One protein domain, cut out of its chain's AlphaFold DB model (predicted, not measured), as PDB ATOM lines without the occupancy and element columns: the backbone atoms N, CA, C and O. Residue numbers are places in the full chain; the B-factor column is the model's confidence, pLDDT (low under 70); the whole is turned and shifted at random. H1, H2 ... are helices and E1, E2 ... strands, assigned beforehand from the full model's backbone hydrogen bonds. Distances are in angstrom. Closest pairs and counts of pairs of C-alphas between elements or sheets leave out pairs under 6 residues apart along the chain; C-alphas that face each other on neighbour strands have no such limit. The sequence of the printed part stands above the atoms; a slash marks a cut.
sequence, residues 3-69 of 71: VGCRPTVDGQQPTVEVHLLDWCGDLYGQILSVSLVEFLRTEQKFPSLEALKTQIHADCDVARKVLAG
ATOM      1  N   VAL A   3     134.383 102.199 142.214       92.12
ATOM      2  CA  VAL A   3     133.812 103.484 142.629       92.12
ATOM      3  C   VAL A   3     134.963 104.350 143.124       92.12
ATOM      4  O   VAL A   3     135.543 104.040 144.164       92.12
ATOM      5  N   GLY A   4     135.328 105.390 142.376       89.94
ATOM      6  CA  GLY A   4     136.514 106.186 142.702       89.94
ATOM      7  C   GLY A   4     136.971 107.151 141.611       89.94
ATOM      8  O   GLY A   4     136.288 107.347 140.600       89.94
ATOM      9  N   CYS A   5     138.123 107.778 141.846       84.62
ATOM     10  CA  CYS A   5     138.702 108.829 141.008       84.62
ATOM     11  C   CYS A   5     139.678 108.300 139.947       84.62
ATOM     12  O   CYS A   5     140.174 109.079 139.146       84.62
ATOM     13  N   ARG A   6     139.952 106.992 139.875       82.88
ATOM     14  CA  ARG A   6     140.802 106.375 138.834       82.88
ATOM     15  C   ARG A   6     142.196 107.025 138.728       82.88
ATOM     16  O   ARG A   6     142.577 107.537 137.671       82.88
ATOM     17  N   PRO A   7     143.026 106.942 139.782       77.56
ATOM     18  CA  PRO A   7     144.319 107.634 139.871       77.56
ATOM     19  C   PRO A   7     145.374 107.166 138.852       77.56
ATOM     20  O   PRO A   7     146.452 107.753 138.763       77.56
ATOM     21  N   THR A   8     145.105 106.080 138.122       79.62
ATOM     22  CA  THR A   8     146.008 105.525 137.099       79.62
ATOM     23  C   THR A   8     145.785 106.157 135.720       79.62
ATOM     24  O   THR A   8     146.675 106.094 134.881       79.62
ATOM     25  N   VAL A   9     144.628 106.783 135.485       79.06
ATOM     26  CA  VAL A   9     144.263 107.431 134.209       79.06
ATOM     27  C   VAL A   9     143.909 108.911 134.401       79.06
ATOM     28  O   VAL A   9     143.129 109.468 133.637       79.06
ATOM     29  N   ASP A  10     144.450 109.530 135.455       76.06
ATOM     30  CA  ASP A  10     144.258 110.944 135.813       76.06
ATOM     31  C   ASP A  10     142.786 111.394 135.896       76.06
ATOM     32  O   ASP A  10     142.429 112.526 135.558       76.06
ATOM     33  N   GLY A  11     141.900 110.518 136.383       72.69
ATOM     34  CA  GLY A  11     140.523 110.908 136.668       72.69
ATOM     35  C   GLY A  11     140.464 111.943 137.800       72.69
ATOM     36  O   GLY A  11     141.043 111.763 138.869       72.69
ATOM     37  N   GLN A  12     139.764 113.054 137.566       74.06
ATOM     38  CA  GLN A  12     139.608 114.122 138.566       74.06
ATOM     39  C   GLN A  12     138.272 114.077 139.311       74.06
ATOM     40  O   GLN A  12     138.095 114.773 140.307       74.06
ATOM     41  N   GLN A  13     137.322 113.275 138.829       83.69
ATOM     42  CA  GLN A  13     135.987 113.168 139.403       83.69
ATOM     43  C   GLN A  13     135.668 111.714 139.747       83.69
ATOM     44  O   GLN A  13     136.063 110.815 138.995       83.69
ATOM     45  N   PRO A  14     134.946 111.476 140.856       86.00
ATOM     46  CA  PRO A  14     134.516 110.143 141.224       86.00
ATOM     47  C   PRO A  14     133.534 109.612 140.185       86.00
ATOM     48  O   PRO A  14     132.609 110.301 139.756       86.00
ATOM     49  N   THR A  15     133.729 108.361 139.801       91.50
ATOM     50  CA  THR A  15     132.865 107.655 138.857       91.50
ATOM     51  C   THR A  15     132.519 106.275 139.379       91.50
ATOM     52  O   THR A  15     133.223 105.737 140.233       91.50
ATOM     53  N   VAL A  16     131.429 105.717 138.858       92.19
ATOM     54  CA  VAL A  16     131.031 104.328 139.080       92.19
ATOM     55  C   VAL A  16     131.204 103.588 137.762       92.19
ATOM     56  O   VAL A  16     130.546 103.914 136.777       92.19
ATOM     57  N   GLU A  17     132.087 102.596 137.744       92.69
ATOM     58  CA  GLU A  17     132.377 101.776 136.571       92.69
ATOM     59  C   GLU A  17     132.036 100.314 136.844       92.69
ATOM     60  O   GLU A  17     132.501  99.695 137.809       92.69
ATOM     61  N   VAL A  18     131.208  99.735 135.978       94.06
ATOM     62  CA  VAL A  18     130.752  98.350 136.096       94.06
ATOM     63  C   VAL A  18     131.316  97.560 134.927       94.06
ATOM     64  O   VAL A  18     130.985  97.814 133.775       94.06
ATOM     65  N   HIS A  19     132.161  96.583 135.239       94.75
ATOM     66  CA  HIS A  19     132.570  95.558 134.291       94.75
ATOM     67  C   HIS A  19     131.587  94.386 134.399       94.75
ATOM     68  O   HIS A  19     131.512  93.752 135.454       94.75
ATOM     69  N   LEU A  20     130.802  94.143 133.347       95.19
ATOM     70  CA  LEU A  20     129.866  93.020 133.278       95.19
ATOM     71  C   LEU A  20     130.621  91.759 132.852       95.19
ATOM     72  O   LEU A  20     131.207  91.719 131.774       95.19
ATOM     73  N   LEU A  21     130.621  90.742 133.714       95.06
ATOM     74  CA  LEU A  21     131.309  89.477 133.458       95.06
ATOM     75  C   LEU A  21     130.627  88.713 132.317       95.06
ATOM     76  O   LEU A  21     129.402  88.614 132.290       95.06
ATOM     77  N   ASP A  22     131.434  88.166 131.404       94.62
ATOM     78  CA  ASP A  22     131.010  87.323 130.267       94.62
ATOM     79  C   ASP A  22     129.927  87.935 129.368       94.62
ATOM     80  O   ASP A  22     129.194  87.220 128.685       94.62
ATOM     81  N   TRP A  23     129.822  89.262 129.356       96.38
ATOM     82  CA  TRP A  23     128.807  89.973 128.597       96.38
ATOM     83  C   TRP A  23     129.433  90.868 127.530       96.38
ATOM     84  O   TRP A  23     130.466  91.505 127.744       96.38
ATOM     85  N   CYS A  24     128.773  90.944 126.378       95.75
ATOM     86  CA  CYS A  24     129.106  91.872 125.308       95.75
ATOM     87  C   CYS A  24     127.835  92.508 124.730       95.75
ATOM     88  O   CYS A  24     126.782  91.873 124.654       95.75
ATOM     89  N   GLY A  25     127.940  93.768 124.316       95.38
ATOM     90  CA  GLY A  25     126.833  94.527 123.744       95.38
ATOM     91  C   GLY A  25     126.940  96.016 124.051       95.38
ATOM     92  O   GLY A  25     127.976  96.494 124.514       95.38
ATOM     93  N   ASP A  26     125.837  96.728 123.826       95.88
ATOM     94  CA  ASP A  26     125.695  98.155 124.113       95.88
ATOM     95  C   ASP A  26     124.581  98.399 125.151       95.88
ATOM     96  O   ASP A  26     123.491  97.836 125.050       95.88
ATOM     97  N   LEU A  27     124.871  99.231 126.155       95.44
ATOM     98  CA  LEU A  27     123.945  99.658 127.211       95.44
ATOM     99  C   LEU A  27     123.813 101.189 127.292       95.44
ATOM    100  O   LEU A  27     123.249 101.704 128.260       95.44
ATOM    101  N   TYR A  28     124.305 101.942 126.304       95.62
ATOM    102  CA  TYR A  28     124.111 103.389 126.258       95.62
ATOM    103  C   TYR A  28     122.614 103.740 126.272       95.62
ATOM    104  O   TYR A  28     121.791 103.156 125.567       95.62
ATOM    105  N   GLY A  29     122.251 104.702 127.126       96.31
ATOM    106  CA  GLY A  29     120.867 105.145 127.324       96.31
ATOM    107  C   GLY A  29     119.998 104.215 128.178       96.31
ATOM    108  O   GLY A  29     118.856 104.566 128.463       96.31
ATOM    109  N   GLN A  30     120.517 103.065 128.616       96.44
ATOM    110  CA  GLN A  30     119.786 102.145 129.486       96.44
ATOM    111  C   GLN A  30     119.940 102.531 130.959       96.44
ATOM    112  O   GLN A  30     120.993 102.996 131.398       96.44
ATOM    113  N   ILE A  31     118.885 102.301 131.742       95.69
ATOM    114  CA  ILE A  31     118.920 102.448 133.199       95.69
ATOM    115  C   ILE A  31     119.257 101.089 133.803       95.69
ATOM    116  O   ILE A  31     118.553 100.109 133.565       95.69
ATOM    117  N   LEU A  32     120.322 101.038 134.601       94.31
ATOM    118  CA  LEU A  32     120.785  99.822 135.263       94.31
ATOM    119  C   LEU A  32     120.663  99.963 136.779       94.31
ATOM    120  O   LEU A  32     121.028 100.991 137.350       94.31
ATOM    121  N   SER A  33     120.210  98.894 137.427       95.31
ATOM    122  CA  SER A  33     120.255  98.752 138.882       95.31
ATOM    123  C   SER A  33     121.465  97.914 139.268       95.31
ATOM    124  O   SER A  33     121.672  96.829 138.726       95.31
ATOM    125  N   VAL A  34     122.254  98.400 140.222       94.00
ATOM    126  CA  VAL A  34     123.442  97.707 140.736       94.00
ATOM    127  C   VAL A  34     123.377  97.599 142.251       94.00
ATOM    128  O   VAL A  34     122.764  98.427 142.922       94.00
ATOM    129  N   SER A  35     123.998  96.564 142.809       93.94
ATOM    130  CA  SER A  35     124.058  96.342 144.254       93.94
ATOM    131  C   SER A  35     125.479  95.995 144.676       93.94
ATOM    132  O   SER A  35     126.190  95.270 143.982       93.94
ATOM    133  N   LEU A  36     125.896  96.541 145.816       94.38
ATOM    134  CA  LEU A  36     127.162  96.205 146.452       94.38
ATOM    135  C   LEU A  36     126.993  94.887 147.210       94.38
ATOM    136  O   LEU A  36     126.178  94.811 148.126       94.38
ATOM    137  N   VAL A  37     127.753  93.868 146.811       94.75
ATOM    138  CA  VAL A  37     127.732  92.538 147.442       94.75
ATOM    139  C   VAL A  37     128.891  92.399 148.423       94.75
ATOM    140  O   VAL A  37     128.677  92.123 149.598       94.75
ATOM    141  N   GLU A  38     130.114  92.651 147.955       95.44
ATOM    142  CA  GLU A  38     131.326  92.532 148.761       95.44
ATOM    143  C   GLU A  38     132.371  93.565 148.338       95.44
ATOM    144  O   GLU A  38     132.459  93.963 147.172       95.44
ATOM    145  N   PHE A  39     133.166  94.010 149.309       95.44
ATOM    146  CA  PHE A  39     134.290  94.903 149.080       95.44
ATOM    147  C   PHE A  39     135.552  94.094 148.765       95.44
ATOM    148  O   PHE A  39     136.034  93.358 149.618       95.44
ATOM    149  N   LEU A  40     136.103  94.259 147.557       95.69
ATOM    150  CA  LEU A  40     137.269  93.484 147.113       95.69
ATOM    151  C   LEU A  40     138.607  94.155 147.450       95.69
ATOM    152  O   LEU A  40     139.550  93.476 147.847       95.69
ATOM    153  N   ARG A  41     138.713  95.480 147.279       95.44
ATOM    154  CA  ARG A  41     139.936  96.249 147.564       95.44
ATOM    155  C   ARG A  41     139.705  97.755 147.589       95.44
ATOM    156  O   ARG A  41     138.750  98.263 147.002       95.44
ATOM    157  N   THR A  42     140.650  98.473 148.188       93.75
ATOM    158  CA  THR A  42     140.745  99.935 148.095       93.75
ATOM    159  C   THR A  42     141.187 100.388 146.700       93.75
ATOM    160  O   THR A  42     141.752  99.624 145.907       93.75
ATOM    161  N   GLU A  43     140.961 101.667 146.398       89.75
ATOM    162  CA  GLU A  43     141.535 102.294 145.210       89.75
ATOM    163  C   GLU A  43     143.071 102.271 145.282       89.75
ATOM    164  O   GLU A  43     143.669 102.422 146.348       89.75
ATOM    165  N   GLN A  44     143.710 102.037 144.140       90.44
ATOM    166  CA  GLN A  44     145.156 101.897 144.028       90.44
ATOM    167  C   GLN A  44     145.610 102.493 142.697       90.44
ATOM    168  O   GLN A  44     144.952 102.315 141.668       90.44
ATOM    169  N   LYS A  45     146.750 103.190 142.718       91.06
ATOM    170  CA  LYS A  45     147.460 103.597 141.505       91.06
ATOM    171  C   LYS A  45     148.363 102.458 141.041       91.06
ATOM    172  O   LYS A  45     149.103 101.896 141.846       91.06
ATOM    173  N   PHE A  46     148.317 102.131 139.756       94.31
ATOM    174  CA  PHE A  46     149.171 101.095 139.174       94.31
ATOM    175  C   PHE A  46     150.362 101.716 138.439       94.31
ATOM    176  O   PHE A  46     150.242 102.812 137.889       94.31
ATOM    177  N   PRO A  47     151.515 101.024 138.410       93.50
ATOM    178  CA  PRO A  47     152.717 101.524 137.746       93.50
ATOM    179  C   PRO A  47     152.620 101.481 136.214       93.50
ATOM    180  O   PRO A  47     153.412 102.126 135.534       93.50
ATOM    181  N   SER A  48     151.679 100.709 135.658       95.38
ATOM    182  CA  SER A  48     151.450 100.596 134.217       95.38
ATOM    183  C   SER A  48     150.018 100.150 133.910       95.38
ATOM    184  O   SER A  48     149.318  99.610 134.772       95.38
ATOM    185  N   LEU A  49     149.594 100.333 132.656       93.88
ATOM    186  CA  LEU A  49     148.303  99.832 132.173       93.88
ATOM    187  C   LEU A  49     148.221  98.301 132.214       93.88
ATOM    188  O   LEU A  49     147.170  97.761 132.542       93.88
ATOM    189  N   GLU A  50     149.318  97.597 131.938       96.62
ATOM    190  CA  GLU A  50     149.349  96.131 132.017       96.62
ATOM    191  C   GLU A  50     149.182  95.634 133.460       96.62
ATOM    192  O   GLU A  50     148.463  94.662 133.702       96.62
ATOM    193  N   ALA A  51     149.753  96.344 134.441       96.94
ATOM    194  CA  ALA A  51     149.527  96.049 135.855       96.94
ATOM    195  C   ALA A  51     148.063  96.296 136.260       96.94
ATOM    196  O   ALA A  51     147.477  95.475 136.963       96.94
ATOM    197  N   LEU A  52     147.448  97.380 135.771       95.25
ATOM    198  CA  LEU A  52     146.024  97.655 135.987       95.25
ATOM    199  C   LEU A  52     145.136  96.552 135.387       95.25
ATOM    200  O   LEU A  52     144.262  96.041 136.082       95.25
ATOM    201  N   LYS A  53     145.366  96.153 134.129       95.50
ATOM    202  CA  LYS A  53     144.613  95.063 133.479       95.50
ATOM    203  C   LYS A  53     144.734  93.753 134.250       95.50
ATOM    204  O   LYS A  53     143.733  93.084 134.484       95.50
ATOM    205  N   THR A  54     145.950  93.415 134.675       97.50
ATOM    206  CA  THR A  54     146.207  92.206 135.465       97.50
ATOM    207  C   THR A  54     145.413  92.226 136.770       97.50
ATOM    208  O   THR A  54     144.773  91.231 137.107       97.50
ATOM    209  N   GLN A  55     145.376  93.368 137.465       97.06
ATOM    210  CA  GLN A  55     144.555  93.502 138.666       97.06
ATOM    211  C   GLN A  55     143.056  93.390 138.360       97.06
ATOM    212  O   GLN A  55     142.348  92.732 139.111       97.06
ATOM    213  N   ILE A  56     142.565  93.987 137.268       95.88
ATOM    214  CA  ILE A  56     141.148  93.885 136.881       95.88
ATOM    215  C   ILE A  56     140.750  92.420 136.662       95.88
ATOM    216  O   ILE A  56     139.690  92.012 137.130       95.88
ATOM    217  N   HIS A  57     141.589  91.618 135.999       97.19
ATOM    218  CA  HIS A  57     141.319  90.188 135.827       97.19
ATOM    219  C   HIS A  57     141.280  89.447 137.171       97.19
ATOM    220  O   HIS A  57     140.337  88.702 137.421       97.19
ATOM    221  N   ALA A  58     142.230  89.719 138.071       97.56
ATOM    222  CA  ALA A  58     142.220  89.137 139.413       97.56
ATOM    223  C   ALA A  58     140.965  89.540 140.217       97.56
ATOM    224  O   ALA A  58     140.349  88.696 140.865       97.56
ATOM    225  N   ASP A  59     140.545  90.807 140.134       97.25
ATOM    226  CA  ASP A  59     139.316  91.302 140.765       97.25
ATOM    227  C   ASP A  59     138.078  90.565 140.208       97.25
ATOM    228  O   ASP A  59     137.161  90.234 140.963       97.25
ATOM    229  N   CYS A  60     138.049  90.269 138.902       97.00
ATOM    230  CA  CYS A  60     136.976  89.497 138.272       97.00
ATOM    231  C   CYS A  60     136.932  88.053 138.789       97.00
ATOM    232  O   CYS A  60     135.850  87.553 139.097       97.00
ATOM    233  N   ASP A  61     138.083  87.397 138.933       96.94
ATOM    234  CA  ASP A  61     138.159  86.028 139.451       96.94
ATOM    235  C   ASP A  61     137.680  85.935 140.904       96.94
ATOM    236  O   ASP A  61     136.951  85.008 141.264       96.94
ATOM    237  N   VAL A  62     138.034  86.914 141.743       96.88
ATOM    238  CA  VAL A  62     137.522  86.997 143.120       96.88
ATOM    239  C   VAL A  62     136.013  87.238 143.117       96.88
ATOM    240  O   VAL A  62     135.287  86.534 143.817       96.88
ATOM    241  N   ALA A  63     135.520  88.170 142.294       96.56
ATOM    242  CA  ALA A  63     134.089  88.446 142.187       96.56
ATOM    243  C   ALA A  63     133.284  87.197 141.796       96.56
ATOM    244  O   ALA A  63     132.209  86.971 142.347       96.56
ATOM    245  N   ARG A  64     133.806  86.350 140.896       96.12
ATOM    246  CA  ARG A  64     133.163  85.076 140.533       96.12
ATOM    247  C   ARG A  64     133.012  84.144 141.729       96.12
ATOM    248  O   ARG A  64     131.926  83.615 141.932       96.12
ATOM    249  N   LYS A  65     134.072  83.968 142.521       96.19
ATOM    250  CA  LYS A  65     134.047  83.107 143.716       96.19
ATOM    251  C   LYS A  65     133.039  83.610 144.747       96.19
ATOM    252  O   LYS A  65     132.191  82.848 145.198       96.19
ATOM    253  N   VAL A  66     133.063  84.918 145.018       95.38
ATOM    254  CA  VAL A  66     132.104  85.586 145.913       95.38
ATOM    255  C   VAL A  66     130.661  85.350 145.459       95.38
ATOM    256  O   VAL A  66     129.812  84.984 146.268       95.38
ATOM    257  N   LEU A  67     130.378  85.519 144.163       93.62
ATOM    258  CA  LEU A  67     129.032  85.340 143.611       93.62
ATOM    259  C   LEU A  67     128.585  83.871 143.553       93.62
ATOM    260  O   LEU A  67     127.386  83.609 143.615       93.62
ATOM    261  N   ALA A  68     129.520  82.924 143.447       93.50
ATOM    262  CA  ALA A  68     129.232  81.492 143.510       93.50
ATOM    263  C   ALA A  68     128.968  80.994 144.945       93.50
ATOM    264  O   ALA A  68     128.410  79.914 145.122       93.50
ATOM    265  N   GLY A  69     129.340  81.775 145.966       85.50
ATOM    266  CA  GLY A  69     129.300  81.346 147.367       85.50
ATOM    267  C   GLY A  69     130.454  80.416 147.760       85.50
ATOM    268  O   GLY A  69     130.448  79.885 148.871       85.50
TER     269      GLY A  69
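AT A GLANCE: This is residues 3 to 69 of the 71 residues of the protein "Riboflavin kinase" of Microcoleus sp. SU_5_6 (UniProt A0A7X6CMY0). Little regular structure: one long helix, H1, makes one side, and winding chain with the short strand E1 makes the rest, with the loop of residues 22 to 33 sticking out. The printed part has 67 residues, with one named strand and then one named helix; the class is mostly helix, with only 23 residues in named elements. It is only just loose, close to compact, with a radius of gyration of the C-alphas of 13.3 A and spans of 31 by 30 by 21 A.

IN THESE COORDINATES: E1 is residues 15 to 17, from C-alpha 15 at (132.865, 107.655, 138.857). H1 is residues 49 to 68, 28.8 A long, ending at C-alpha 68 at (129.232, 81.492, 143.510).

HOW THE PARTS SIT: E1 pairs with no named strand, but its residues 15 to 16 pair antiparallel with residues 3 to 4. E1 and H1 are apart. In H1 every O i to N i+4 pair is within hydrogen-bond range.

THE WHOLE: The C-alphas farthest apart, of Gln 12 and Gly 69, are 35.5 A apart. The printed part has no cut. The link from E1 to H1, 31 residues, is long. No printed residue is under 70 in pLDDT.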